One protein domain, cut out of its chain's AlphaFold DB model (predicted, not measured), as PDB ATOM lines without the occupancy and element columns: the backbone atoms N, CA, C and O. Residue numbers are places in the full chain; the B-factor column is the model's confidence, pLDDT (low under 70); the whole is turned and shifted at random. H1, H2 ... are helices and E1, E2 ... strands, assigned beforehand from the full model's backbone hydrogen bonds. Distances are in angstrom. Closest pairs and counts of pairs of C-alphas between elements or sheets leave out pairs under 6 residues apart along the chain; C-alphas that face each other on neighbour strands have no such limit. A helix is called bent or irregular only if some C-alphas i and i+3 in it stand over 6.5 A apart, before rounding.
ATOM      1  N   SER A   2     -80.999  12.281  31.836       79.50
ATOM      2  CA  SER A   2     -81.786  11.420  32.746       79.50
ATOM      3  C   SER A   2     -81.194  11.278  34.156       79.50
ATOM      4  O   SER A   2     -81.941  11.328  35.125       79.50
ATOM      5  N   VAL A   3     -79.866  11.152  34.272       84.88
ATOM      6  CA  VAL A   3     -79.167  11.037  35.568       84.88
ATOM      7  C   VAL A   3     -79.327  12.311  36.403       84.88
ATOM      8  O   VAL A   3     -79.810  12.243  37.524       84.88
ATOM      9  N   LEU A   4     -79.011  13.479  35.830       86.62
ATOM     10  CA  LEU A   4     -79.132  14.773  36.515       86.62
ATOM     11  C   LEU A   4     -80.564  15.036  37.005       86.62
ATOM     12  O   LEU A   4     -80.757  15.540  38.106       86.62
ATOM     13  N   ARG A   5     -81.570  14.653  36.206       88.06
ATOM     14  CA  ARG A   5     -82.981  14.745  36.599       88.06
ATOM     15  C   ARG A   5     -83.302  13.858  37.804       88.06
ATOM     16  O   ARG A   5     -83.965  14.326  38.718       88.06
ATOM     17  N   GLY A   6     -82.805  12.620  37.834       89.19
ATOM     18  CA  GLY A   6     -83.001  11.718  38.974       89.19
ATOM     19  C   GLY A   6     -82.364  12.236  40.270       89.19
ATOM     20  O   GLY A   6     -82.967  12.141  41.340       89.19
ATOM     21  N   GLU A   7     -81.182  12.845  40.171       90.12
ATOM     22  CA  GLU A   7     -80.499  13.448  41.322       90.12
ATOM     23  C   GLU A   7     -81.212  14.701  41.827       90.12
ATOM     24  O   GLU A   7     -81.432  14.860  43.028       90.12
ATOM     25  N   LEU A   8     -81.648  15.563  40.908       91.81
ATOM     26  CA  LEU A   8     -82.494  16.707  41.220       91.81
ATOM     27  C   LEU A   8     -83.786  16.266  41.918       91.81
ATOM     28  O   LEU A   8     -84.147  16.831  42.951       91.81
ATOM     29  N   ASP A   9     -84.458  15.241  41.388       91.88
ATOM     30  CA  ASP A   9     -85.696  14.727  41.963       91.88
ATOM     31  C   ASP A   9     -85.484  14.221  43.389       91.88
ATOM     32  O   ASP A   9     -86.282  14.549  44.270       91.88
ATOM     33  N   THR A  10     -84.389  13.493  43.618       91.81
ATOM     34  CA  THR A  10     -83.985  12.986  44.934       91.81
ATOM     35  C   THR A  10     -83.806  14.120  45.943       91.81
ATOM     36  O   THR A  10     -84.389  14.079  47.028       91.81
ATOM     37  N   VAL A  11     -83.039  15.159  45.594       92.06
ATOM     38  CA  VAL A  11     -82.770  16.271  46.522       92.06
ATOM     39  C   VAL A  11     -84.022  17.114  46.768       92.06
ATOM     40  O   VAL A  11     -84.292  17.492  47.907       92.06
ATOM     41  N   LEU A  12     -84.829  17.381  45.736       92.88
ATOM     42  CA  LEU A  12     -86.079  18.127  45.904       92.88
ATOM     43  C   LEU A  12     -87.092  17.356  46.753       92.88
ATOM     44  O   LEU A  12     -87.754  17.957  47.591       92.88
ATOM     45  N   SER A  13     -87.191  16.033  46.594       92.56
ATOM     46  CA  SER A  13     -88.070  15.210  47.434       92.56
ATOM     47  C   SER A  13     -87.613  15.163  48.890       92.56
ATOM     48  O   SER A  13     -88.450  15.140  49.790       92.56
ATOM     49  N   TYR A  14     -86.302  15.190  49.135       91.75
ATOM     50  CA  TYR A  14     -85.768  15.366  50.481       91.75
ATOM     51  C   TYR A  14     -86.165  16.725  51.074       91.75
ATOM     52  O   TYR A  14     -86.709  16.771  52.175       91.75
ATOM     53  N   LEU A  15     -85.992  17.822  50.328       91.31
ATOM     54  CA  LEU A  15     -86.423  19.150  50.779       91.31
ATOM     55  C   LEU A  15     -87.932  19.213  51.051       91.31
ATOM     56  O   LEU A  15     -88.331  19.766  52.067       91.31
ATOM     57  N   GLU A  16     -88.766  18.612  50.200       92.00
ATOM     58  CA  GLU A  16     -90.218  18.538  50.415       92.00
ATOM     59  C   GLU A  16     -90.570  17.783  51.703       92.00
ATOM     60  O   GLU A  16     -91.452  18.198  52.455       92.00
ATOM     61  N   ARG A  17     -89.862  16.684  51.983       92.25
ATOM     62  CA  ARG A  17     -90.072  15.872  53.185       92.25
ATOM     63  C   ARG A  17     -89.695  16.621  54.461       92.25
ATOM     64  O   ARG A  17     -90.431  16.538  55.442       92.25
ATOM     65  N   GLU A  18     -88.564  17.323  54.447       91.44
ATOM     66  CA  GLU A  18     -87.990  17.946  55.644       91.44
ATOM     67  C   GLU A  18     -88.471  19.391  55.874       91.44
ATOM     68  O   GLU A  18     -88.721  19.786  57.012       91.44
ATOM     69  N   ALA A  19     -88.626  20.187  54.812       87.62
ATOM     70  CA  ALA A  19     -89.034  21.596  54.882       87.62
ATOM     71  C   ALA A  19     -90.520  21.828  54.531       87.62
ATOM     72  O   ALA A  19     -91.063  22.889  54.845       87.62
ATOM     73  N   GLY A  20     -91.198  20.840  53.935       89.75
ATOM     74  CA  GLY A  20     -92.592  20.925  53.486       89.75
ATOM     75  C   GLY A  20     -92.746  21.337  52.016       89.75
ATOM     76  O   GLY A  20     -91.781  21.440  51.269       89.75
ATOM     77  N   ASP A  21     -93.984  21.598  51.586       92.00
ATOM     78  CA  ASP A  21     -94.323  21.839  50.167       92.00
ATOM     79  C   ASP A  21     -93.801  23.176  49.598       92.00
ATOM     80  O   ASP A  21     -93.863  23.430  48.384       92.00
ATOM     81  N   SER A  22     -93.334  24.068  50.469       90.62
ATOM     82  CA  SER A  22     -92.791  25.367  50.101       90.62
ATOM     83  C   SER A  22     -91.632  25.770  50.996       90.62
ATOM     84  O   SER A  22     -91.528  25.369  52.152       90.62
ATOM     85  N   VAL A  23     -90.766  26.608  50.439       90.25
ATOM     86  CA  VAL A  23     -89.595  27.161  51.118       90.25
ATOM     87  C   VAL A  23     -89.693  28.676  51.148       90.25
ATOM     88  O   VAL A  23     -90.102  29.309  50.169       90.25
ATOM     89  N   SER A  24     -89.339  29.258  52.286       88.81
ATOM     90  CA  SER A  24     -89.326  30.704  52.454       88.81
ATOM     91  C   SER A  24     -88.005  31.300  51.965       88.81
ATOM     92  O   SER A  24     -86.929  30.752  52.192       88.81
ATOM     93  N   VAL A  25     -88.091  32.451  51.305       86.69
ATOM     94  CA  VAL A  25     -86.960  33.193  50.751       86.69
ATOM     95  C   VAL A  25     -86.857  34.540  51.447       86.69
ATOM     96  O   VAL A  25     -87.767  35.370  51.385       86.69
ATOM     97  N   HIS A  26     -85.711  34.760  52.090       83.88
ATOM     98  CA  HIS A  26     -85.452  35.955  52.908       83.88
ATOM     99  C   HIS A  26     -84.404  36.878  52.295       83.88
ATOM    100  O   HIS A  26     -84.370  38.067  52.605       83.88
ATOM    101  N   ARG A  27     -83.559  36.342  51.411       87.12
ATOM    102  CA  ARG A  27     -82.576  37.113  50.649       87.12
ATOM    103  C   ARG A  27     -82.976  37.084  49.187       87.12
ATOM    104  O   ARG A  27     -82.623  36.166  48.467       87.12
ATOM    105  N   ASP A  28     -83.779  38.064  48.787       93.12
ATOM    106  CA  ASP A  28     -84.272  38.158  47.412       93.12
ATOM    107  C   ASP A  28     -83.160  38.591  46.447       93.12
ATOM    108  O   ASP A  28     -83.077  38.078  45.343       93.12
ATOM    109  N   PHE A  29     -82.277  39.496  46.871       95.50
ATOM    110  CA  PHE A  29     -81.181  39.993  46.040       95.50
ATOM    111  C   PHE A  29     -79.981  39.052  46.029       95.50
ATOM    112  O   PHE A  29     -79.579  38.552  47.080       95.50
ATOM    113  N   PHE A  30     -79.362  38.906  44.859       96.88
ATOM    114  CA  PHE A  30     -78.077  38.236  44.691       96.88
ATOM    115  C   PHE A  30     -77.201  38.954  43.662       96.88
ATOM    116  O   PHE A  30     -77.703  39.612  42.747       96.88
ATOM    117  N   TRP A  31     -75.887  38.815  43.805       97.69
ATOM    118  CA  TRP A  31     -74.912  39.250  42.811       97.69
ATOM    119  C   TRP A  31     -74.753  38.216  41.695       97.69
ATOM    120  O   TRP A  31     -74.811  37.013  41.923       97.69
ATOM    121  N   SER A  32     -74.486  38.686  40.482       96.25
ATOM    122  CA  SER A  32     -74.135  37.850  39.336       96.25
ATOM    123  C   SER A  32     -72.863  38.363  38.672       96.25
ATOM    124  O   SER A  32     -72.543  39.550  38.739       96.25
ATOM    125  N   ILE A  33     -72.124  37.464  38.027       96.75
ATOM    126  CA  ILE A  33     -70.996  37.825  37.165       96.75
ATOM    127  C   ILE A  33     -71.519  37.951  35.733       96.75
ATOM    128  O   ILE A  33     -72.337  37.137  35.298       96.75
ATOM    129  N   ALA A  34     -71.060  38.963  34.994       93.31
ATOM    130  CA  ALA A  34     -71.408  39.108  33.585       93.31
ATOM    131  C   ALA A  34     -71.004  37.853  32.788       93.31
ATOM    132  O   ALA A  34     -69.872  37.386  32.895       93.31
ATOM    133  N   ALA A  35     -71.899  37.334  31.938       88.50
ATOM    134  CA  ALA A  35     -71.684  36.077  31.205       88.50
ATOM    135  C   ALA A  35     -70.358  36.038  30.419       88.50
ATOM    136  O   ALA A  35     -69.685  35.013  30.381       88.50
ATOM    137  N   ARG A  36     -69.948  37.186  29.858       88.94
ATOM    138  CA  ARG A  36     -68.686  37.338  29.115       88.94
ATOM    139  C   ARG A  36     -67.419  37.163  29.957       88.94
ATOM    140  O   ARG A  36     -66.374  36.884  29.389       88.94
ATOM    141  N   GLU A  37     -67.498  37.383  31.269       95.00
ATOM    142  CA  GLU A  37     -66.375  37.207  32.201       95.00
ATOM    143  C   GLU A  37     -66.497  35.890  32.975       95.00
ATOM    144  O   GLU A  37     -65.493  35.325  33.389       95.00
ATOM    145  N   MET A  38     -67.720  35.375  33.155       96.19
ATOM    146  CA  MET A  38     -67.993  34.196  33.979       96.19
ATOM    147  C   MET A  38     -67.213  32.958  33.530       96.19
ATOM    148  O   MET A  38     -66.710  32.238  34.384       96.19
ATOM    149  N   TYR A  39     -67.099  32.714  32.225       96.12
ATOM    150  CA  TYR A  39     -66.484  31.496  31.681       96.12
ATOM    151  C   TYR A  39     -65.070  31.712  31.117       96.12
ATOM    152  O   TYR A  39     -64.531  30.823  30.461       96.12
ATOM    153  N   ASP A  40     -64.450  32.870  31.378       95.12
ATOM    154  CA  ASP A  40     -63.041  33.115  31.049       95.12
ATOM    155  C   ASP A  40     -62.162  32.933  32.305       95.12
ATOM    156  O   ASP A  40     -62.074  33.838  33.142       95.12
ATOM    157  N   PRO A  41     -61.469  31.789  32.468       95.88
ATOM    158  CA  PRO A  41     -60.646  31.534  33.651       95.88
ATOM    159  C   PRO A  41     -59.387  32.411  33.718       95.88
ATOM    160  O   PRO A  41     -58.711  32.435  34.747       95.88
ATOM    161  N   TYR A  42     -59.044  33.125  32.641       95.25
ATOM    162  CA  TYR A  42     -57.855  33.975  32.565       95.25
ATOM    163  C   TYR A  42     -58.155  35.446  32.868       95.25
ATOM    164  O   TYR A  42     -57.222  36.246  32.993       95.25
ATOM    165  N   VAL A  43     -59.431  35.805  33.014       94.69
ATOM    166  CA  VAL A  43     -59.879  37.156  33.352       94.69
ATOM    167  C   VAL A  43     -60.611  37.109  34.686       94.69
ATOM    168  O   VAL A  43     -61.700  36.557  34.785       94.69
ATOM    169  N   THR A  44     -60.023  37.701  35.727       96.00
ATOM    170  CA  THR A  44     -60.731  37.879  37.002       96.00
ATOM    171  C   THR A  44     -61.912  38.833  36.798       96.00
ATOM    172  O   THR A  44     -61.678  39.958  36.342       96.00
ATOM    173  N   PRO A  45     -63.148  38.437  37.156       97.38
ATOM    174  CA  PRO A  45     -64.321  39.263  36.938       97.38
ATOM    175  C   PRO A  45     -64.244  40.616  37.638       97.38
ATOM    176  O   PRO A  45     -63.851  40.731  38.802       97.38
ATOM    177  N   VAL A  46     -64.684  41.647  36.929       95.69
ATOM    178  CA  VAL A  46     -64.847  43.003  37.456       95.69
ATOM    179  C   VAL A  46     -66.251  43.541  37.196       95.69
ATOM    180  O   VAL A  46     -66.665  44.494  37.860       95.69
ATOM    181  N   GLU A  47     -67.010  42.937  36.291       95.12
ATOM    182  CA  GLU A  47     -68.375  43.324  35.982       95.12
ATOM    183  C   GLU A  47     -69.383  42.447  36.710       95.12
ATOM    184  O   GLU A  47     -69.583  41.269  36.404       95.12
ATOM    185  N   PHE A  48     -70.065  43.078  37.662       96.00
ATOM    186  CA  PHE A  48     -71.089  42.441  38.468       96.00
ATOM    187  C   PHE A  48     -72.459  43.019  38.133       96.00
ATOM    188  O   PHE A  48     -72.639  44.237  38.076       96.00
ATOM    189  N   GLY A  49     -73.419  42.127  37.923       94.06
ATOM    190  CA  GLY A  49     -74.838  42.440  37.884       94.06
ATOM    191  C   GLY A  49     -75.499  42.094  39.213       94.06
ATOM    192  O   GLY A  49     -74.901  41.464  40.082       94.06
ATOM    193  N   SER A  50     -76.756  42.481  39.363       94.25
ATOM    194  CA  SER A  50     -77.597  41.991  40.447       94.25
ATOM    195  C   SER A  50     -78.875  41.394  39.879       94.25
ATOM    196  O   SER A  50     -79.370  41.819  38.833       94.25
ATOM    197  N   GLY A  51     -79.377  40.375  40.562       95.56
ATOM    198  CA  GLY A  51     -80.628  39.707  40.254       95.56
ATOM    199  C   GLY A  51     -81.508  39.598  41.489       95.56
ATOM    200  O   GLY A  51     -81.084  39.889  42.615       95.56
ATOM    201  N   ARG A  52     -82.757  39.190  41.260       97.06
ATOM    202  CA  ARG A  52     -83.729  38.913  42.317       97.06
ATOM    203  C   ARG A  52     -84.305  37.516  42.155       97.06
ATOM    204  O   ARG A  52     -84.723  37.129  41.061       97.06
ATOM    205  N   LEU A  53     -84.342  36.746  43.237       97.12
ATOM    206  CA  LEU A  53     -84.891  35.391  43.240       97.12
ATOM    207  C   LEU A  53     -86.379  35.403  42.896       97.12
ATOM    208  O   LEU A  53     -86.844  34.520  42.190       97.12
ATOM    209  N   THR A  54     -87.125  36.417  43.334       96.44
ATOM    210  CA  THR A  54     -88.541  36.594  42.974       96.44
ATOM    211  C   THR A  54     -88.748  36.862  41.484       96.44
ATOM    212  O   THR A  54     -89.724  36.384  40.907       96.44
ATOM    213  N   GLU A  55     -87.827  37.576  40.835       96.81
ATOM    214  CA  GLU A  55     -87.855  37.796  39.383       96.81
ATOM    215  C   GLU A  55     -87.471  36.520  38.629       96.81
ATOM    216  O   GLU A  55     -88.135  36.154  37.661       96.81
ATOM    217  N   SER A  56     -86.468  35.796  39.134       97.62
ATOM    218  CA  SER A  56     -86.079  34.480  38.612       97.62
ATOM    219  C   SER A  56     -87.253  33.503  38.702       97.62
ATOM    220  O   SER A  56     -87.621  32.884  37.709       97.62
ATOM    221  N   TRP A  57     -87.927  33.449  39.852       97.50
ATOM    222  CA  TRP A  57     -89.132  32.652  40.074       97.50
ATOM    223  C   TRP A  57     -90.243  32.982  39.078       97.50
ATOM    224  O   TRP A  57     -90.790  32.088  38.428       97.50
ATOM    225  N   ALA A  58     -90.548  34.270  38.907       96.56
ATOM    226  CA  ALA A  58     -91.555  34.712  37.952       96.56
ATOM    227  C   ALA A  58     -91.207  34.299  36.512       96.56
ATOM    228  O   ALA A  58     -92.098  33.894  35.769       96.56
ATOM    229  N   GLY A  59     -89.930  34.354  36.125       96.06
ATOM    230  CA  GLY A  59     -89.462  33.905  34.812       96.06
ATOM    231  C   GLY A  59     -89.583  32.390  34.609       96.06
ATOM    232  O   GLY A  59     -90.090  31.940  33.577       96.06
ATOM    233  N   VAL A  60     -89.221  31.601  35.628       95.62
ATOM    234  CA  VAL A  60     -89.326  30.133  35.606       95.62
ATOM    235  C   VAL A  60     -90.769  29.675  35.407       95.62
ATOM    236  O   VAL A  60     -91.019  28.808  34.561       95.62
ATOM    237  N   ILE A  61     -91.711  30.270  36.143       94.50
ATOM    238  CA  ILE A  61     -93.141  29.935  36.068       94.50
ATOM    239  C   ILE A  61     -93.824  30.599  34.860       94.50
ATOM    240  O   ILE A  61     -94.801  30.075  34.331       94.50
ATOM    241  N   GLY A  62     -93.296  31.727  34.382       90.69
ATOM    242  CA  GLY A  62     -93.853  32.497  33.270       90.69
ATOM    243  C   GLY A  62     -93.698  31.860  31.885       90.69
ATOM    244  O   GLY A  62     -94.347  32.318  30.946       90.69
ATOM    245  N   GLY A  63     -92.879  30.811  31.739       86.12
ATOM    246  CA  GLY A  63     -92.775  30.042  30.490       86.12
ATOM    247  C   GLY A  63     -92.007  30.742  29.357       86.12
ATOM    248  O   GLY A  63     -92.358  30.578  28.190       86.12
ATOM    249  N   GLY A  64     -90.978  31.529  29.688       89.62
ATOM    250  CA  GLY A  64     -90.065  32.154  28.720       89.62
ATOM    251  C   GLY A  64     -89.148  31.180  27.945       89.62
ATOM    252  O   GLY A  64     -89.308  29.958  28.027       89.62
ATOM    253  N   PRO A  65     -88.169  31.708  27.183       94.69
ATOM    254  CA  PRO A  65     -87.187  30.904  26.454       94.69
ATOM    255  C   PRO A  65     -86.447  29.909  27.360       94.69
ATOM    256  O   PRO A  65     -86.087  30.235  28.489       94.69
ATOM    257  N   VAL A  66     -86.179  28.702  26.849       94.75
ATOM    258  CA  VAL A  66     -85.532  27.617  27.617       94.75
ATOM    259  C   VAL A  66     -84.179  28.048  28.189       94.75
ATOM    260  O   VAL A  66     -83.922  27.805  29.365       94.75
ATOM    261  N   ALA A  67     -83.353  28.734  27.394       95.44
ATOM    262  CA  ALA A  67     -82.040  29.233  27.806       95.44
ATOM    263  C   ALA A  67     -82.122  30.156  29.037       95.44
ATOM    264  O   ALA A  67     -81.447  29.942  30.043       95.44
ATOM    265  N   GLU A  68     -83.022  31.141  28.992       96.31
ATOM    266  CA  GLU A  68     -83.245  32.079  30.095       96.31
ATOM    267  C   GLU A  68     -83.796  31.366  31.333       96.31
ATOM    268  O   GLU A  68     -83.327  31.597  32.448       96.31
ATOM    269  N   ARG A  69     -84.750  30.446  31.145       96.81
ATOM    270  CA  ARG A  69     -85.338  29.679  32.250       96.81
ATOM    271  C   ARG A  69     -84.332  28.753  32.922       96.81
ATOM    272  O   ARG A  69     -84.401  28.597  34.136       96.81
ATOM    273  N   LEU A  70     -83.391  28.168  32.181       96.94
ATOM    274  CA  LEU A  70     -82.300  27.371  32.751       96.94
ATOM    275  C   LEU A  70     -81.428  28.208  33.695       96.94
ATOM    276  O   LEU A  70     -81.119  27.763  34.800       96.94
ATOM    277  N   ILE A  71     -81.091  29.435  33.294       97.25
ATOM    278  CA  ILE A  71     -80.320  30.374  34.120       97.25
ATOM    279  C   ILE A  71     -81.115  30.765  35.375       97.25
ATOM    280  O   ILE A  71     -80.581  30.713  36.480       97.25
ATOM    281  N   GLN A  72     -82.399  31.087  35.227       98.06
ATOM    282  CA  GLN A  72     -83.261  31.490  36.347       98.06
ATOM    283  C   GLN A  72     -83.522  30.343  37.334       98.06
ATOM    284  O   GLN A  72     -83.533  30.545  38.548       98.06
ATOM    285  N   VAL A  73     -83.707  29.117  36.837       97.56
ATOM    286  CA  VAL A  73     -83.768  27.918  37.683       97.56
ATOM    287  C   VAL A  73     -82.451  27.732  38.425       97.56
ATOM    288  O   VAL A  73     -82.479  27.432  39.615       97.56
ATOM    289  N   ALA A  74     -81.307  27.926  37.765       97.75
ATOM    290  CA  ALA A  74     -80.010  27.830  38.423       97.75
ATOM    291  C   ALA A  74     -79.869  28.838  39.577       97.75
ATOM    292  O   ALA A  74     -79.356  28.471  40.633       97.75
ATOM    293  N   ASP A  75     -80.368  30.071  39.430       97.56
ATOM    294  CA  ASP A  75     -80.396  31.057  40.524       97.56
ATOM    295  C   ASP A  75     -81.161  30.521  41.752       97.56
ATOM    296  O   ASP A  75     -80.677  30.598  42.886       97.56
ATOM    297  N   ILE A  76     -82.331  29.910  41.524       97.12
ATOM    298  CA  ILE A  76     -83.168  29.322  42.581       97.12
ATOM    299  C   ILE A  76     -82.488  28.100  43.204       97.12
ATOM    300  O   ILE A  76     -82.376  28.023  44.425       97.12
ATOM    301  N   LEU A  77     -82.009  27.151  42.395       97.19
ATOM    302  CA  LEU A  77     -81.372  25.929  42.892       97.19
ATOM    303  C   LEU A  77     -80.109  26.234  43.697       97.19
ATOM    304  O   LEU A  77     -79.896  25.623  44.743       97.19
ATOM    305  N   ARG A  78     -79.310  27.218  43.270       96.69
ATOM    306  CA  ARG A  78     -78.137  27.663  44.024       96.69
ATOM    307  C   ARG A  78     -78.530  28.192  45.401       96.69
ATOM    308  O   ARG A  78     -77.918  27.791  46.388       96.69
ATOM    309  N   TYR A  79     -79.583  29.010  45.481       95.44
ATOM    310  CA  TYR A  79     -80.117  29.478  46.764       95.44
ATOM    311  C   TYR A  79     -80.570  28.321  47.655       95.44
ATOM    312  O   TYR A  79     -80.163  28.242  48.814       95.44
ATOM    313  N   LEU A  80     -81.365  27.396  47.113       94.62
ATOM    314  CA  LEU A  80     -81.850  26.238  47.864       94.62
ATOM    315  C   LEU A  80     -80.711  25.336  48.336       94.62
ATOM    316  O   LEU A  80     -80.763  24.831  49.452       94.62
ATOM    317  N   GLY A  81     -79.669  25.155  47.526       94.19
ATOM    318  CA  GLY A  81     -78.529  24.329  47.898       94.19
ATOM    319  C   GLY A  81     -77.682  24.945  49.004       94.19
ATOM    320  O   GLY A  81     -77.366  24.271  49.983       94.19
ATOM    321  N   GLN A  82     -77.380  26.238  48.895       92.94
ATOM    322  CA  GLN A  82     -76.607  26.971  49.901       92.94
ATOM    323  C   GLN A  82     -77.380  27.176  51.207       92.94
ATOM    324  O   GLN A  82     -76.789  27.292  52.274       92.94
ATOM    325  N   ARG A  83     -78.714  27.237  51.152       91.06
ATOM    326  CA  ARG A  83     -79.559  27.463  52.334       91.06
ATOM    327  C   ARG A  83     -80.298  26.226  52.814       91.06
ATOM    328  O   ARG A  83     -81.035  26.329  53.785       91.06
ATOM    329  N   GLY A  84     -80.112  25.064  52.196       86.62
ATOM    330  CA  GLY A  84     -80.939  23.884  52.462       86.62
ATOM    331  C   GLY A  84     -81.002  23.494  53.939       86.62
ATOM    332  O   GLY A  84     -82.083  23.220  54.449       86.62
ATOM    333  N   TYR A  85     -79.878  23.562  54.657       84.88
ATOM    334  CA  TYR A  85     -79.860  23.319  56.104       84.88
ATOM    335  C   TYR A  85     -80.637  24.378  56.893       84.88
ATOM    336  O   TYR A  85     -81.425  24.023  57.766       84.88
ATOM    337  N   ASP A  86     -80.469  25.661  56.574       86.31
ATOM    338  CA  ASP A  86     -81.218  26.743  57.223       86.31
ATOM    339  C   ASP A  86     -82.725  26.601  56.963       86.31
ATOM    340  O   ASP A  86     -83.531  26.778  57.873       86.31
ATOM    341  N   LEU A  87     -83.108  26.219  55.742       84.31
ATOM    342  CA  LEU A  87     -84.501  26.019  55.339       84.31
ATOM    343  C   LEU A  87     -85.169  24.860  56.090       84.31
ATOM    344  O   LEU A  87     -86.351  24.952  56.408       84.31
ATOM    345  N   ILE A  88     -84.418  23.799  56.398       84.38
ATOM    346  CA  ILE A  88     -84.918  22.631  57.134       84.38
ATOM    347  C   ILE A  88     -84.936  22.894  58.646       84.38
ATOM    348  O   ILE A  88     -85.946  22.684  59.317       84.38
ATOM    349  N   PHE A  89     -83.816  23.353  59.206       83.50
ATOM    350  CA  PHE A  89     -83.603  23.374  60.657       83.50
ATOM    351  C   PHE A  89     -83.903  24.730  61.308       83.50
ATOM    352  O   PHE A  89     -84.098  24.797  62.524       83.50
ATOM    353  N   SER A  90     -83.963  25.814  60.532       80.50
ATOM    354  CA  SER A  90     -84.290  27.161  61.015       80.50
ATOM    355  C   SER A  90     -85.226  27.911  60.052       80.50
ATOM    356  O   SER A  90     -84.903  29.010  59.590       80.50
ATOM    357  N   PRO A  91     -86.410  27.347  59.735       75.00
ATOM    358  CA  PRO A  91     -87.300  27.941  58.752       75.00
ATOM    359  C   PRO A  91     -87.802  29.298  59.244       75.00
ATOM    360  O   PRO A  91     -88.513  29.409  60.250       75.00
ATOM    361  N   VAL A  92     -87.465  30.349  58.507       73.44
ATOM    362  CA  VAL A  92     -88.009  31.679  58.760       73.44
ATOM    363  C   VAL A  92     -89.405  31.755  58.128       73.44
ATOM    364  O   VAL A  92     -89.653  31.314  57.007       73.44
ATOM    365  N   ARG A  93     -90.369  32.282  58.890       70.56
ATOM    366  CA  ARG A  93     -91.799  32.280  58.517       70.56
ATOM    367  C   ARG A  93     -92.260  33.540  57.783       70.56
ATOM    368  O   ARG A  93     -93.413  33.615  57.376       70.56
ATOM    369  N   GLU A  94     -91.382  34.527  57.638       74.56
ATOM    370  CA  GLU A  94     -91.684  35.821  57.022       74.56
ATOM    371  C   GLU A  94     -90.859  36.012  55.753       74.56
ATOM    372  O   GLU A  94     -89.638  36.049  55.822       74.56
ATOM    373  N   GLY A  95     -91.497  36.163  54.597       81.12
ATOM    374  CA  GLY A  95     -90.799  36.356  53.328       81.12
ATOM    375  C   GLY A  95     -91.637  35.906  52.140       81.12
ATOM    376  O   GLY A  95     -92.831  35.626  52.273       81.12
ATOM    377  N   TRP A  96     -91.001  35.832  50.976       87.56
ATOM    378  CA  TRP A  96     -91.605  35.208  49.800       87.56
ATOM    379  C   TRP A  96     -91.570  33.691  49.961       87.56
ATOM    380  O   TRP A  96     -90.669  33.168  50.605       87.56
ATOM    381  N   THR A  97     -92.540  32.980  49.392       91.56
ATOM    382  CA  THR A  97     -92.569  31.511  49.434       91.56
ATOM    383  C   THR A  97     -92.532  30.964  48.023       91.56
ATOM    384  O   THR A  97     -93.265  31.439  47.156       91.56
ATOM    385  N   PHE A  98     -91.667  29.981  47.793       94.00
ATOM    386  CA  PHE A  98     -91.567  29.265  46.525       94.00
ATOM    387  C   PHE A  98     -92.099  27.848  46.716       94.00
ATOM    388  O   PHE A  98     -91.723  27.167  47.671       94.00
ATOM    389  N   SER A  99     -92.993  27.408  45.832       95.38
ATOM    390  CA  SER A  99     -93.536  26.051  45.884       95.38
ATOM    391  C   SER A  99     -92.560  25.061  45.255       95.38
ATOM    392  O   SER A  99     -92.216  25.183  44.081       95.38
ATOM    393  N   LEU A 100     -92.163  24.023  45.993       94.25
ATOM    394  CA  LEU A 100     -91.277  22.986  45.454       94.25
ATOM    395  C   LEU A 100     -91.956  22.185  44.330       94.25
ATOM    396  O   LEU A 100     -91.323  21.845  43.330       94.25
ATOM    397  N   LYS A 101     -93.280  22.016  44.414       94.50
ATOM    398  CA  LYS A 101     -94.090  21.399  43.358       94.50
ATOM    399  C   LYS A 101     -94.087  22.206  42.055       94.50
ATOM    400  O   LYS A 101     -93.980  21.627  40.972       94.50
ATOM    401  N   GLU A 102     -94.240  23.529  42.138       95.75
ATOM    402  CA  GLU A 102     -94.200  24.400  40.954       95.75
ATOM    403  C   GLU A 102     -92.803  24.408  40.329       95.75
ATOM    404  O   GLU A 102     -92.681  24.290  39.109       95.75
ATOM    405  N   LEU A 103     -91.754  24.441  41.160       96.00
ATOM    406  CA  LEU A 103     -90.366  24.338  40.712       96.00
ATOM    407  C   LEU A 103     -90.116  23.027  39.959       96.00
ATOM    408  O   LEU A 103     -89.570  23.052  38.858       96.00
ATOM    409  N   ARG A 104     -90.562  21.892  40.512       94.31
ATOM    410  CA  ARG A 104     -90.436  20.575  39.872       94.31
ATOM    411  C   ARG A 104     -91.170  20.522  38.538       94.31
ATOM    412  O   ARG A 104     -90.616  20.062  37.548       94.31
ATOM    413  N   THR A 105     -92.389  21.057  38.495       94.19
ATOM    414  CA  THR A 105     -93.182  21.117  37.259       94.19
ATOM    415  C   THR A 105     -92.464  21.934  36.183       94.19
ATOM    416  O   THR A 105     -92.410  21.521  35.027       94.19
ATOM    417  N   ALA A 106     -91.881  23.075  36.555       94.38
ATOM    418  CA  ALA A 106     -91.119  23.900  35.627       94.38
ATOM    419  C   ALA A 106     -89.827  23.213  35.163       94.38
ATOM    420  O   ALA A 106     -89.511  23.257  33.979       94.38
ATOM    421  N   LEU A 107     -89.104  22.550  36.069       94.25
ATOM    422  CA  LEU A 107     -87.913  21.759  35.749       94.25
ATOM    423  C   LEU A 107     -88.230  20.623  34.777       94.25
ATOM    424  O   LEU A 107     -87.525  20.458  33.786       94.25
ATOM    425  N   ASP A 108     -89.313  19.887  35.009       92.38
ATOM    426  CA  ASP A 108     -89.761  18.829  34.108       92.38
ATOM    427  C   ASP A 108     -90.052  19.366  32.705       92.38
ATOM    428  O   ASP A 108     -89.595  18.786  31.720       92.38
ATOM    429  N   ASP A 109     -90.763  20.488  32.614       92.50
ATOM    430  CA  ASP A 109     -91.080  21.164  31.353       92.50
ATOM    431  C   ASP A 109     -89.816  21.643  30.614       92.50
ATOM    432  O   ASP A 109     -89.655  21.383  29.421       92.50
ATOM    433  N   ILE A 110     -88.873  22.265  31.331       92.62
ATOM    434  CA  ILE A 110     -87.595  22.739  30.779       92.62
ATOM    435  C   ILE A 110     -86.747  21.564  30.269       92.62
ATOM    436  O   ILE A 110     -86.162  21.637  29.188       92.62
ATOM    437  N   LEU A 111     -86.670  20.476  31.040       90.19
ATOM    438  CA  LEU A 111     -85.755  19.368  30.769       90.19
ATOM    439  C   LEU A 111     -86.298  18.359  29.748       90.19
ATOM    440  O   LEU A 111     -85.497  17.668  29.121       90.19
ATOM    441  N   VAL A 112     -87.620  18.250  29.542       87.12
ATOM    442  CA  VAL A 112     -88.200  17.216  28.655       87.12
ATOM    443  C   VAL A 112     -87.761  17.359  27.193       87.12
ATOM    444  O   VAL A 112     -87.678  16.364  26.474       87.12
ATOM    445  N   GLY A 113     -87.485  18.588  26.751       76.56
ATOM    446  CA  GLY A 113     -87.047  18.900  25.390       76.56
ATOM    447  C   GLY A 113     -85.538  19.090  25.246       76.56
ATOM    448  O   GLY A 113     -85.067  19.352  24.140       76.56
ATOM    449  N   LEU A 114     -84.782  18.988  26.341       86.31
ATOM    450  CA  LEU A 114     -83.359  19.291  26.351       86.31
ATOM    451  C   LEU A 114     -82.549  18.079  25.860       86.31
ATOM    452  O   LEU A 114     -82.536  17.017  26.488       86.31
ATOM    453  N   GLY A 115     -81.884  18.245  24.717       85.62
ATOM    454  CA  GLY A 115     -80.957  17.260  24.160       85.62
ATOM    455  C   GLY A 115     -79.563  17.326  24.788       85.62
ATOM    456  O   GLY A 115     -79.371  17.826  25.898       85.62
ATOM    457  N   GLU A 116     -78.570  16.819  24.060       88.44
ATOM    458  CA  GLU A 116     -77.164  17.076  24.381       88.44
ATOM    459  C   GLU A 116     -76.819  18.516  23.995       88.44
ATOM    460  O   GLU A 116     -77.049  18.929  22.857       88.44
ATOM    461  N   VAL A 117     -76.283  19.275  24.950       90.69
ATOM    462  CA  VAL A 117     -75.824  20.650  24.742       90.69
ATOM    463  C   VAL A 117     -74.300  20.644  24.862       90.69
ATOM    464  O   VAL A 117     -73.796  20.298  25.934       90.69
ATOM    465  N   PRO A 118     -73.550  20.952  23.788       91.00
ATOM    466  CA  PRO A 118     -72.106  21.097  23.883       91.00
ATOM    467  C   PRO A 118     -71.774  22.337  24.719       91.00
ATOM    468  O   PRO A 118     -72.365  23.396  24.518       91.00
ATOM    469  N   LEU A 119     -70.837  22.196  25.655       92.75
ATOM    470  CA  LEU A 119     -70.297  23.310  26.429       92.75
ATOM    471  C   LEU A 119     -68.888  23.600  25.915       92.75
ATOM    472  O   LEU A 119     -68.055  22.698  25.866       92.75
ATOM    473  N   ASP A 120     -68.632  24.850  25.535       89.31
ATOM    474  CA  ASP A 120     -67.327  25.285  25.012       89.31
ATOM    475  C   ASP A 120     -66.347  25.701  26.123       89.31
ATOM    476  O   ASP A 120     -65.222  26.127  25.857       89.31
ATOM    477  N   TRP A 121     -66.776  25.603  27.379       91.62
ATOM    478  CA  TRP A 121     -66.026  26.016  28.556       91.62
ATOM    479  C   TRP A 121     -66.054  24.922  29.614       91.62
ATOM    480  O   TRP A 121     -67.078  24.281  29.837       91.62
ATOM    481  N   ASP A 122     -64.930  24.770  30.312       96.06
ATOM    482  CA  ASP A 122     -64.810  23.835  31.430       96.06
ATOM    483  C   ASP A 122     -64.794  24.539  32.790       96.06
ATOM    484  O   ASP A 122     -65.072  23.918  33.810       96.06
ATOM    485  N   TYR A 123     -64.463  25.829  32.829       97.62
ATOM    486  CA  TYR A 123     -64.292  26.595  34.062       97.62
ATOM    487  C   TYR A 123     -65.333  27.696  34.174       97.62
ATOM    488  O   TYR A 123     -65.798  28.218  33.165       97.62
ATOM    489  N   PHE A 124     -65.653  28.082  35.405       97.81
ATOM    490  CA  PHE A 124     -66.523  29.221  35.678       97.81
ATOM    491  C   PHE A 124     -66.086  29.952  36.944       97.81
ATOM    492  O   PHE A 124     -65.640  29.339  37.912       97.81
ATOM    493  N   TRP A 125     -66.246  31.267  36.960       98.19
ATOM    494  CA  TRP A 125     -66.112  32.068  38.165       98.19
ATOM    495  C   TRP A 125     -67.388  32.014  39.002       98.19
ATOM    496  O   TRP A 125     -68.501  32.138  38.488       98.19
ATOM    497  N   ALA A 126     -67.221  31.892  40.313       96.94
ATOM    498  CA  ALA A 126     -68.293  31.907  41.293       96.94
ATOM    499  C   ALA A 126     -67.991  32.914  42.406       96.94
ATOM    500  O   ALA A 126     -66.863  33.021  42.882       96.94
ATOM    501  N   ILE A 127     -69.030  33.622  42.845       97.12
ATOM    502  CA  ILE A 127     -68.971  34.493  44.021       97.12
ATOM    503  C   ILE A 127     -69.122  33.638  45.285       97.12
ATOM    504  O   ILE A 127     -69.982  32.746  45.325       97.12
ATOM    505  N   GLY A 128     -68.305  33.930  46.297       94.38
ATOM    506  CA  GLY A 128     -68.362  33.318  47.619       94.38
ATOM    507  C   GLY A 128     -69.749  33.421  48.251       94.38
ATOM    508  O   GLY A 128     -70.460  34.415  48.108       94.38
ATOM    509  N   GLU A 129     -70.163  32.371  48.953       90.62
ATOM    510  CA  GLU A 129     -71.524  32.227  49.480       90.62
ATOM    511  C   GLU A 129     -71.925  33.334  50.473       90.62
ATOM    512  O   GLU A 129     -73.084  33.756  50.501       90.62
ATOM    513  N   GLU A 130     -70.976  33.824  51.273       88.12
ATOM    514  CA  GLU A 130     -71.233  34.899  52.236       88.12
ATOM    515  C   GLU A 130     -71.542  36.232  51.540       88.12
ATOM    516  O   GLU A 130     -72.432  36.965  51.979       88.12
ATOM    517  N   GLU A 131     -70.860  36.506  50.426       95.06
ATOM    518  CA  GLU A 131     -70.968  37.758  49.676       95.06
ATOM    519  C   GLU A 131     -72.062  37.721  48.604       95.06
ATOM    520  O   GLU A 131     -72.622  38.762  48.264       95.06
ATOM    521  N   LEU A 132     -72.416  36.536  48.090       95.56
ATOM    522  CA  LEU A 132     -73.373  36.368  46.990       95.56
ATOM    523  C   LEU A 132     -74.710  37.071  47.252       95.56
ATOM    524  O   LEU A 132     -75.299  37.640  46.335       95.56
ATOM    525  N   TYR A 133     -75.172  37.049  48.501       93.62
ATOM    526  CA  TYR A 133     -76.442  37.647  48.912       93.62
ATOM    527  C   TYR A 133     -76.273  38.913  49.768       93.62
ATOM    528  O   TYR A 133     -77.242  39.353  50.394       93.62
ATOM    529  N   ASP A 134     -75.068  39.485  49.847       93.44
ATOM    530  CA  ASP A 134     -74.838  40.783  50.484       93.44
ATOM    531  C   ASP A 134     -74.975  41.911  49.455       93.44
ATOM    532  O   ASP A 134     -74.020  42.337  48.813       93.44
ATOM    533  N   ALA A 135     -76.191  42.435  49.312       90.25
ATOM    534  CA  ALA A 135     -76.472  43.530  48.386       90.25
ATOM    535  C   ALA A 135     -75.787  44.862  48.764       90.25
ATOM    536  O   ALA A 135     -75.786  45.793  47.957       90.25
ATOM    537  N   ALA A 136     -75.247  44.994  49.982       91.62
ATOM    538  CA  ALA A 136     -74.622  46.230  50.447       91.62
ATOM    539  C   ALA A 136     -73.135  46.327  50.073       91.62
ATOM    540  O   ALA A 136     -72.584  47.431  50.059       91.62
ATOM    541  N   ALA A 137     -72.495  45.199  49.761       92.69
ATOM    542  CA  ALA A 137     -71.076  45.125  49.454       92.69
ATOM    543  C   ALA A 137     -70.841  44.519  48.070       92.69
ATOM    544  O   ALA A 137     -71.510  43.580  47.655       92.69
ATOM    545  N   ARG A 138     -69.864  45.065  47.341       93.31
ATOM    546  CA  ARG A 138     -69.409  44.458  46.088       93.31
ATOM    547  C   ARG A 138     -68.609  43.185  46.410       93.31
ATOM    548  O   ARG A 138     -67.727  43.288  47.266       93.31
ATOM    549  N   PRO A 139     -68.825  42.074  45.683       96.69
ATOM    550  CA  PRO A 139     -68.060  40.851  45.877       96.69
ATOM    551  C   PRO A 139     -66.554  41.037  45.666       96.69
ATOM    552  O   PRO A 139     -66.123  41.764  44.765       96.69
ATOM    553  N   GLN A 140     -65.768  40.360  46.493       95.50
ATOM    554  CA  GLN A 140     -64.309  40.267  46.448       95.50
ATOM    555  C   GLN A 140     -63.832  38.814  46.523       95.50
ATOM    556  O   GLN A 140     -62.786  38.497  45.955       95.50
ATOM    557  N   ASP A 141     -64.589  37.938  47.186       96.44
ATOM    558  CA  ASP A 141     -64.336  36.504  47.235       96.44
ATOM    559  C   ASP A 141     -64.833  35.843  45.947       96.44
ATOM    560  O   ASP A 141     -66.021  35.554  45.763       96.44
ATOM    561  N   LEU A 142     -63.900  35.654  45.017       97.19
ATOM    562  CA  LEU A 142     -64.136  34.992  43.743       97.19
ATOM    563  C   LEU A 142     -63.363  33.682  43.704       97.19
ATOM    564  O   LEU A 142     -62.150  33.640  43.912       97.19
ATOM    565  N   THR A 143     -64.074  32.617  43.367       95.81
ATOM    566  CA  THR A 143     -63.526  31.270  43.233       95.81
ATOM    567  C   THR A 143     -63.671  30.793  41.800       95.81
ATOM    568  O   THR A 143     -64.595  31.193  41.091       95.81
ATOM    569  N   LEU A 144     -62.745  29.942  41.366       97.06
ATOM    570  CA  LEU A 144     -62.817  29.294  40.066       97.06
ATOM    571  C   LEU A 144     -63.314  27.860  40.260       97.06
ATOM    572  O   LEU A 144     -62.650  27.054  40.912       97.06
ATOM    573  N   GLY A 145     -64.488  27.566  39.714       96.94
ATOM    574  CA  GLY A 145     -65.066  26.233  39.645       96.94
ATOM    575  C   GLY A 145     -64.732  25.525  38.332       96.94
ATOM    576  O   GLY A 145     -64.308  26.146  37.354       96.94
ATOM    577  N   TYR A 146     -64.950  24.211  38.322       97.81
ATOM    578  CA  TYR A 146     -64.742  23.330  37.174       97.81
ATOM    579  C   TYR A 146     -66.033  22.533  36.918       97.81
ATOM    580  O   TYR A 146     -66.593  21.905  37.822       97.81
ATOM    581  N   LEU A 147     -66.574  22.616  35.704       97.38
ATOM    582  CA  LEU A 147     -67.845  21.997  35.324       97.38
ATOM    583  C   LEU A 147     -67.791  20.467  35.347       97.38
ATOM    584  O   LEU A 147     -68.761  19.878  35.822       97.38
ATOM    585  N   PRO A 148     -66.700  19.800  34.926       96.62
ATOM    586  CA  PRO A 148     -66.588  18.355  35.096       96.62
ATOM    587  C   PRO A 148     -66.639  17.915  36.564       96.62
ATOM    588  O   PRO A 148     -67.303  16.924  36.856       96.62
ATOM    589  N   ASP A 149     -66.052  18.681  37.491       97.00
ATOM    590  CA  ASP A 149     -66.199  18.411  38.932       97.00
ATOM    591  C   ASP A 149     -67.659  18.590  39.363       97.00
ATOM    592  O   ASP A 149     -68.212  17.761  40.080       97.00
ATOM    593  N   SER A 150     -68.322  19.647  38.883       96.31
ATOM    594  CA  SER A 150     -69.746  19.876  39.167       96.31
ATOM    595  C   SER A 150     -70.615  18.726  38.648       96.31
ATOM    596  O   SER A 150     -71.539  18.300  39.334       96.31
ATOM    597  N   TRP A 151     -70.295  18.172  37.476       95.25
ATOM    598  CA  TRP A 151     -70.938  16.971  36.945       95.25
ATOM    599  C   TRP A 151     -70.677  15.741  37.813       95.25
ATOM    600  O   TRP A 151     -71.622  15.025  38.152       95.25
ATOM    601  N   GLU A 152     -69.425  15.499  38.203       94.62
ATOM    602  CA  GLU A 152     -69.062  14.378  39.072       94.62
ATOM    603  C   GLU A 152     -69.823  14.448  40.399       94.62
ATOM    604  O   GLU A 152     -70.480  13.482  40.783       94.62
ATOM    605  N   PHE A 153     -69.815  15.601  41.071       92.88
ATOM    606  CA  PHE A 153     -70.507  15.772  42.346       92.88
ATOM    607  C   PHE A 153     -72.030  15.726  42.211       92.88
ATOM    608  O   PHE A 153     -72.696  15.137  43.064       92.88
ATOM    609  N   ALA A 154     -72.592  16.307  41.148       92.12
ATOM    610  CA  ALA A 154     -74.034  16.297  40.911       92.12
ATOM    611  C   ALA A 154     -74.579  14.904  40.578       92.12
ATOM    612  O   ALA A 154     -75.765  14.675  40.776       92.12
ATOM    613  N   THR A 155     -73.743  14.000  40.055       89.75
ATOM    614  CA  THR A 155     -74.147  12.649  39.621       89.75
ATOM    615  C   THR A 155     -73.573  11.533  40.488       89.75
ATOM    616  O   THR A 155     -73.737  10.350  40.176       89.75
ATOM    617  N   ARG A 156     -72.886  11.897  41.574       86.69
ATOM    618  CA  ARG A 156     -72.264  10.944  42.482       86.69
ATOM    619  C   ARG A 156     -73.340  10.048  43.110       86.69
ATOM    620  O   ARG A 156     -74.241  10.579  43.756       86.69
ATOM    621  N   PRO A 157     -73.215   8.711  42.993       77.56
ATOM    622  CA  PRO A 157     -74.116   7.785  43.662       77.56
ATOM    623  C   PRO A 157     -74.119   8.040  45.167       77.56
ATOM    624  O   PRO A 157     -73.052   8.188  45.771       77.56
ATOM    625  N   ARG A 158     -75.313   8.076  45.754       76.31
ATOM    626  CA  ARG A 158     -75.511   8.148  47.201       76.31
ATOM    627  C   ARG A 158     -75.923   6.786  47.730       76.31
ATOM    628  O   ARG A 158     -76.624   6.044  47.039       76.31
ATOM    629  N   ASP A 159     -75.481   6.474  48.941       76.81
ATOM    630  CA  ASP A 159     -75.951   5.285  49.642       76.81
ATOM    631  C   ASP A 159     -77.431   5.464  50.022       76.81
ATOM    632  O   ASP A 159     -77.873   6.572  50.316       76.81
ATOM    633  N   GLU A 160     -78.212   4.376  50.023       67.25
ATOM    634  CA  GLU A 160     -79.662   4.422  50.304       67.25
ATOM    635  C   GLU A 160     -79.992   4.982  51.702       67.25
ATOM    636  O   GLU A 160     -81.080   5.518  51.912       67.25
ATOM    637  N   ASP A 161     -79.042   4.879  52.636       72.12
ATOM    638  CA  ASP A 161     -79.159   5.346  54.020       72.12
ATOM    639  C   ASP A 161     -78.572   6.759  54.241       72.12
ATOM    640  O   ASP A 161     -78.622   7.275  55.360       72.12
ATOM    641  N   GLU A 162     -77.990   7.390  53.213       78.88
ATOM    642  CA  GLU A 162     -77.419   8.736  53.309       78.88
ATOM    643  C   GLU A 162     -78.461   9.790  52.913       78.88
ATOM    644  O   GLU A 162     -78.977   9.797  51.792       78.88
ATOM    645  N   ASP A 163     -78.765  10.713  53.831       75.81
ATOM    646  CA  ASP A 163     -79.667  11.820  53.524       75.81
ATOM    647  C   ASP A 163     -79.098  12.673  52.371       75.81
ATOM    648  O   ASP A 163     -77.926  13.069  52.405       75.81
ATOM    649  N   PRO A 164     -79.912  13.001  51.350       77.31
ATOM    650  CA  PRO A 164     -79.483  13.850  50.250       77.31
ATOM    651  C   PRO A 164     -78.917  15.184  50.737       77.31
ATOM    652  O   PRO A 164     -79.575  15.936  51.451       77.31
ATOM    653  N   PHE A 165     -77.702  15.506  50.299       84.25
ATOM    654  CA  PHE A 165     -77.029  16.755  50.639       84.25
ATOM    655  C   PHE A 165     -77.632  17.914  49.826       84.25
ATOM    656  O   PHE A 165     -77.422  17.952  48.609       84.25
ATOM    657  N   PRO A 166     -78.350  18.884  50.440       89.56
ATOM    658  CA  PRO A 166     -79.014  19.952  49.686       89.56
ATOM    659  C   PRO A 166     -78.056  20.759  48.815       89.56
ATOM    660  O   PRO A 166     -78.413  21.168  47.713       89.56
ATOM    661  N   TYR A 167     -76.809  20.917  49.262       91.69
ATOM    662  CA  TYR A 167     -75.763  21.616  48.522       91.69
ATOM    663  C   TYR A 167     -75.488  21.006  47.138       91.69
ATOM    664  O   TYR A 167     -74.947  21.687  46.273       91.69
ATOM    665  N   ALA A 168     -75.920  19.770  46.868       93.50
ATOM    666  CA  ALA A 168     -75.867  19.213  45.523       93.50
ATOM    667  C   ALA A 168     -76.628  20.039  44.479       93.50
ATOM    668  O   ALA A 168     -76.236  20.069  43.312       93.50
ATOM    669  N   LEU A 169     -77.654  20.783  44.902       95.81
ATOM    670  CA  LEU A 169     -78.350  21.739  44.046       95.81
ATOM    671  C   LEU A 169     -77.440  22.873  43.557       95.81
ATOM    672  O   LEU A 169     -77.711  23.425  42.496       95.81
ATOM    673  N   VAL A 170     -76.353  23.196  44.271       96.38
ATOM    674  CA  VAL A 170     -75.359  24.181  43.819       96.38
ATOM    675  C   VAL A 170     -74.634  23.658  42.583       96.38
ATOM    676  O   VAL A 170     -74.607  24.342  41.569       96.38
ATOM    677  N   TRP A 171     -74.126  22.424  42.605       96.88
ATOM    678  CA  TRP A 171     -73.454  21.845  41.435       96.88
ATOM    679  C   TRP A 171     -74.408  21.660  40.252       96.88
ATOM    680  O   TRP A 171     -74.047  21.952  39.113       96.88
ATOM    681  N   ILE A 172     -75.651  21.242  40.518       96.44
ATOM    682  CA  ILE A 172     -76.693  21.156  39.486       96.44
ATOM    683  C   ILE A 172     -76.970  22.544  38.893       96.44
ATOM    684  O   ILE A 172     -77.068  22.674  37.674       96.44
ATOM    685  N   ALA A 173     -77.051  23.589  39.721       97.56
ATOM    686  CA  ALA A 173     -77.247  24.959  39.258       97.56
ATOM    687  C   ALA A 173     -76.141  25.415  38.297       97.56
ATOM    688  O   ALA A 173     -76.455  26.000  37.263       97.56
ATOM    689  N   GLU A 174     -74.870  25.116  38.576       97.12
ATOM    690  CA  GLU A 174     -73.770  25.515  37.685       97.12
ATOM    691  C   GLU A 174     -73.875  24.854  36.304       97.12
ATOM    692  O   GLU A 174     -73.695  25.515  35.279       97.12
ATOM    693  N   LEU A 175     -74.267  23.577  36.260       96.38
ATOM    694  CA  LEU A 175     -74.490  22.850  35.009       96.38
ATOM    695  C   LEU A 175     -75.680  23.414  34.223       96.38
ATOM    696  O   LEU A 175     -75.582  23.597  33.008       96.38
ATOM    697  N   LEU A 176     -76.798  23.712  34.894       96.50
ATOM    698  CA  LEU A 176     -77.971  24.304  34.242       96.50
ATOM    699  C   LEU A 176     -77.673  25.716  33.732       96.50
ATOM    700  O   LEU A 176     -78.065  26.049  32.615       96.50
ATOM    701  N   ARG A 177     -76.927  26.525  34.495       97.19
ATOM    702  CA  ARG A 177     -76.498  27.853  34.050       97.19
ATOM    703  C   ARG A 177     -75.599  27.758  32.824       97.19
ATOM    704  O   ARG A 177     -75.878  28.433  31.841       97.19
ATOM    705  N   ALA A 178     -74.570  26.911  32.862       96.50
ATOM    706  CA  ALA A 178     -73.680  26.692  31.724       96.50
ATOM    707  C   ALA A 178     -74.462  26.232  30.488       96.50
ATOM    708  O   ALA A 178     -74.272  26.767  29.402       96.50
ATOM    709  N   THR A 179     -75.413  25.317  30.670       95.75
ATOM    710  CA  THR A 179     -76.301  24.870  29.591       95.75
ATOM    711  C   THR A 179     -77.100  26.035  29.010       95.75
ATOM    712  O   THR A 179     -77.108  26.216  27.800       95.75
ATOM    713  N   GLY A 180     -77.744  26.851  29.850       95.69
ATOM    714  CA  GLY A 180     -78.523  28.000  29.386       95.69
ATOM    715  C   GLY A 180     -77.679  29.073  28.691       95.69
ATOM    716  O   GLY A 180     -78.178  29.742  27.798       95.69
ATOM    717  N   GLN A 181     -76.406  29.220  29.064       95.38
ATOM    718  CA  GLN A 181     -75.476  30.181  28.457       95.38
ATOM    719  C   GLN A 181     -74.918  29.715  27.105       95.38
ATOM    720  O   GLN A 181     -74.527  30.546  26.291       95.38
ATOM    721  N   ALA A 182     -74.877  28.403  26.856       94.38
ATOM    722  CA  ALA A 182     -74.439  27.820  25.585       94.38
ATOM    723  C   ALA A 182     -75.532  27.801  24.501       94.38
ATOM    724  O   ALA A 182     -75.257  27.416  23.362       94.38
ATOM    725  N   MET A 183     -76.766  28.177  24.854       92.25
ATOM    726  CA  MET A 183     -77.946  28.131  23.984       92.25
ATOM    727  C   MET A 183     -78.248  29.453  23.278       92.25
ATOM    728  O   MET A 183     -77.949  30.531  23.833       92.25
TER     729      MET A 183
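This is residues 2 to 183 of the 183 residues of an uncharacterized protein of Pseudonocardiaceae bacterium YIM PH 21723 (UniProt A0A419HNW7). Two helices, H4 and H8, run side by side in opposite ways through the middle, within a loose ring: H1 and H5 as an antiparallel pair on one side, H7 across H8, H3 across H4, and three separate two-stranded ladders, E1-E4, E2-E3 and E5-E6. The short H2 is by E5 and the short H6 by E2. The printed part has 182 residues with eight named helices and six named strands, in the order H1 E1 E2 H2 E3 H3 H4 E4 H5 E5 H6 E6 H7 H8; each ladder is antiparallel, and the class is mixed, helices and strands. The whole is compact, with a radius of gyration of the C-alphas of 15.5 A, and rounded, spanning 42 by 39 by 33 A.

H1, residues 2 to 19, begins at C-alpha 2 (-81.786, 11.420, 32.746) and is 25.4 A long. E1 is 22 to 25, E2 29 to 33, H2 35 to 38, E3 48 to 52 and H3 53 to 62. H4, residues 66 to 89, begins at C-alpha 66 (-85.532, 27.617, 27.617) and is 33.4 A long; it is irregular, C-alphas 82 and 85 being 7.9 A apart, with a kink of 59 degrees near residue 83. E4 is 96 to 99, H5 100 to 112 with 18.0 A, E5 123 to 127, H6 129 to 132, E6 142 to 146 and H7 147 to 155. H8, residues 168 to 181, is 20.3 A long and ends at C-alpha 181 (-75.476, 30.181, 28.457).

H1, H4 and H5 form a bundle, three helices that each touch the other two. H1 touches H5 at a shallow tilt of 5 degrees, opposite ways, closest at the C-alphas of Glu 16 and Leu 100, 6.7 A. H4 touches H8 at a shallow tilt of 14 degrees, opposite ways, closest at the C-alphas of Ala 67 and Gly 180, 4.0 A. H3 touches H4 at a steep tilt of 51 degrees, with the C-alphas of Ser 56 and Gln 72 closest at 4.7 A. H7 touches H8 at a steep tilt of 47 degrees, with Ser 150 and Trp 171 closest, their C-alphas 4.8 A apart. Within hydrogen-bond range are N 25 and O 96, 2.8 A, in E1-E4; N 32 and O 49, 2.8 A, in E2-E3; and N 126 and O 143, 2.8 A, in E5-E6. The closest C-alphas of H2 and E5, Met 38 and Trp 125, are 5.1 A apart, and those of E2 and H6, Trp 31 and Leu 132, 5.3 A. H3 and H7 are apart. Every O i to N i+4 pair is within hydrogen-bond range in H1, H3, H5, H7 and H8, and 18 of 20 are in H4; H2 and H6 are too short for such a pair.

The C-alphas farthest apart, those of Val 46 and Asp 161, are 43.6 A apart. The printed part has no cut. The link H7 to H8, residues 156 to 167, is long. The mean pLDDT of the printed part is 91.8, and residue 160 alone is under 70.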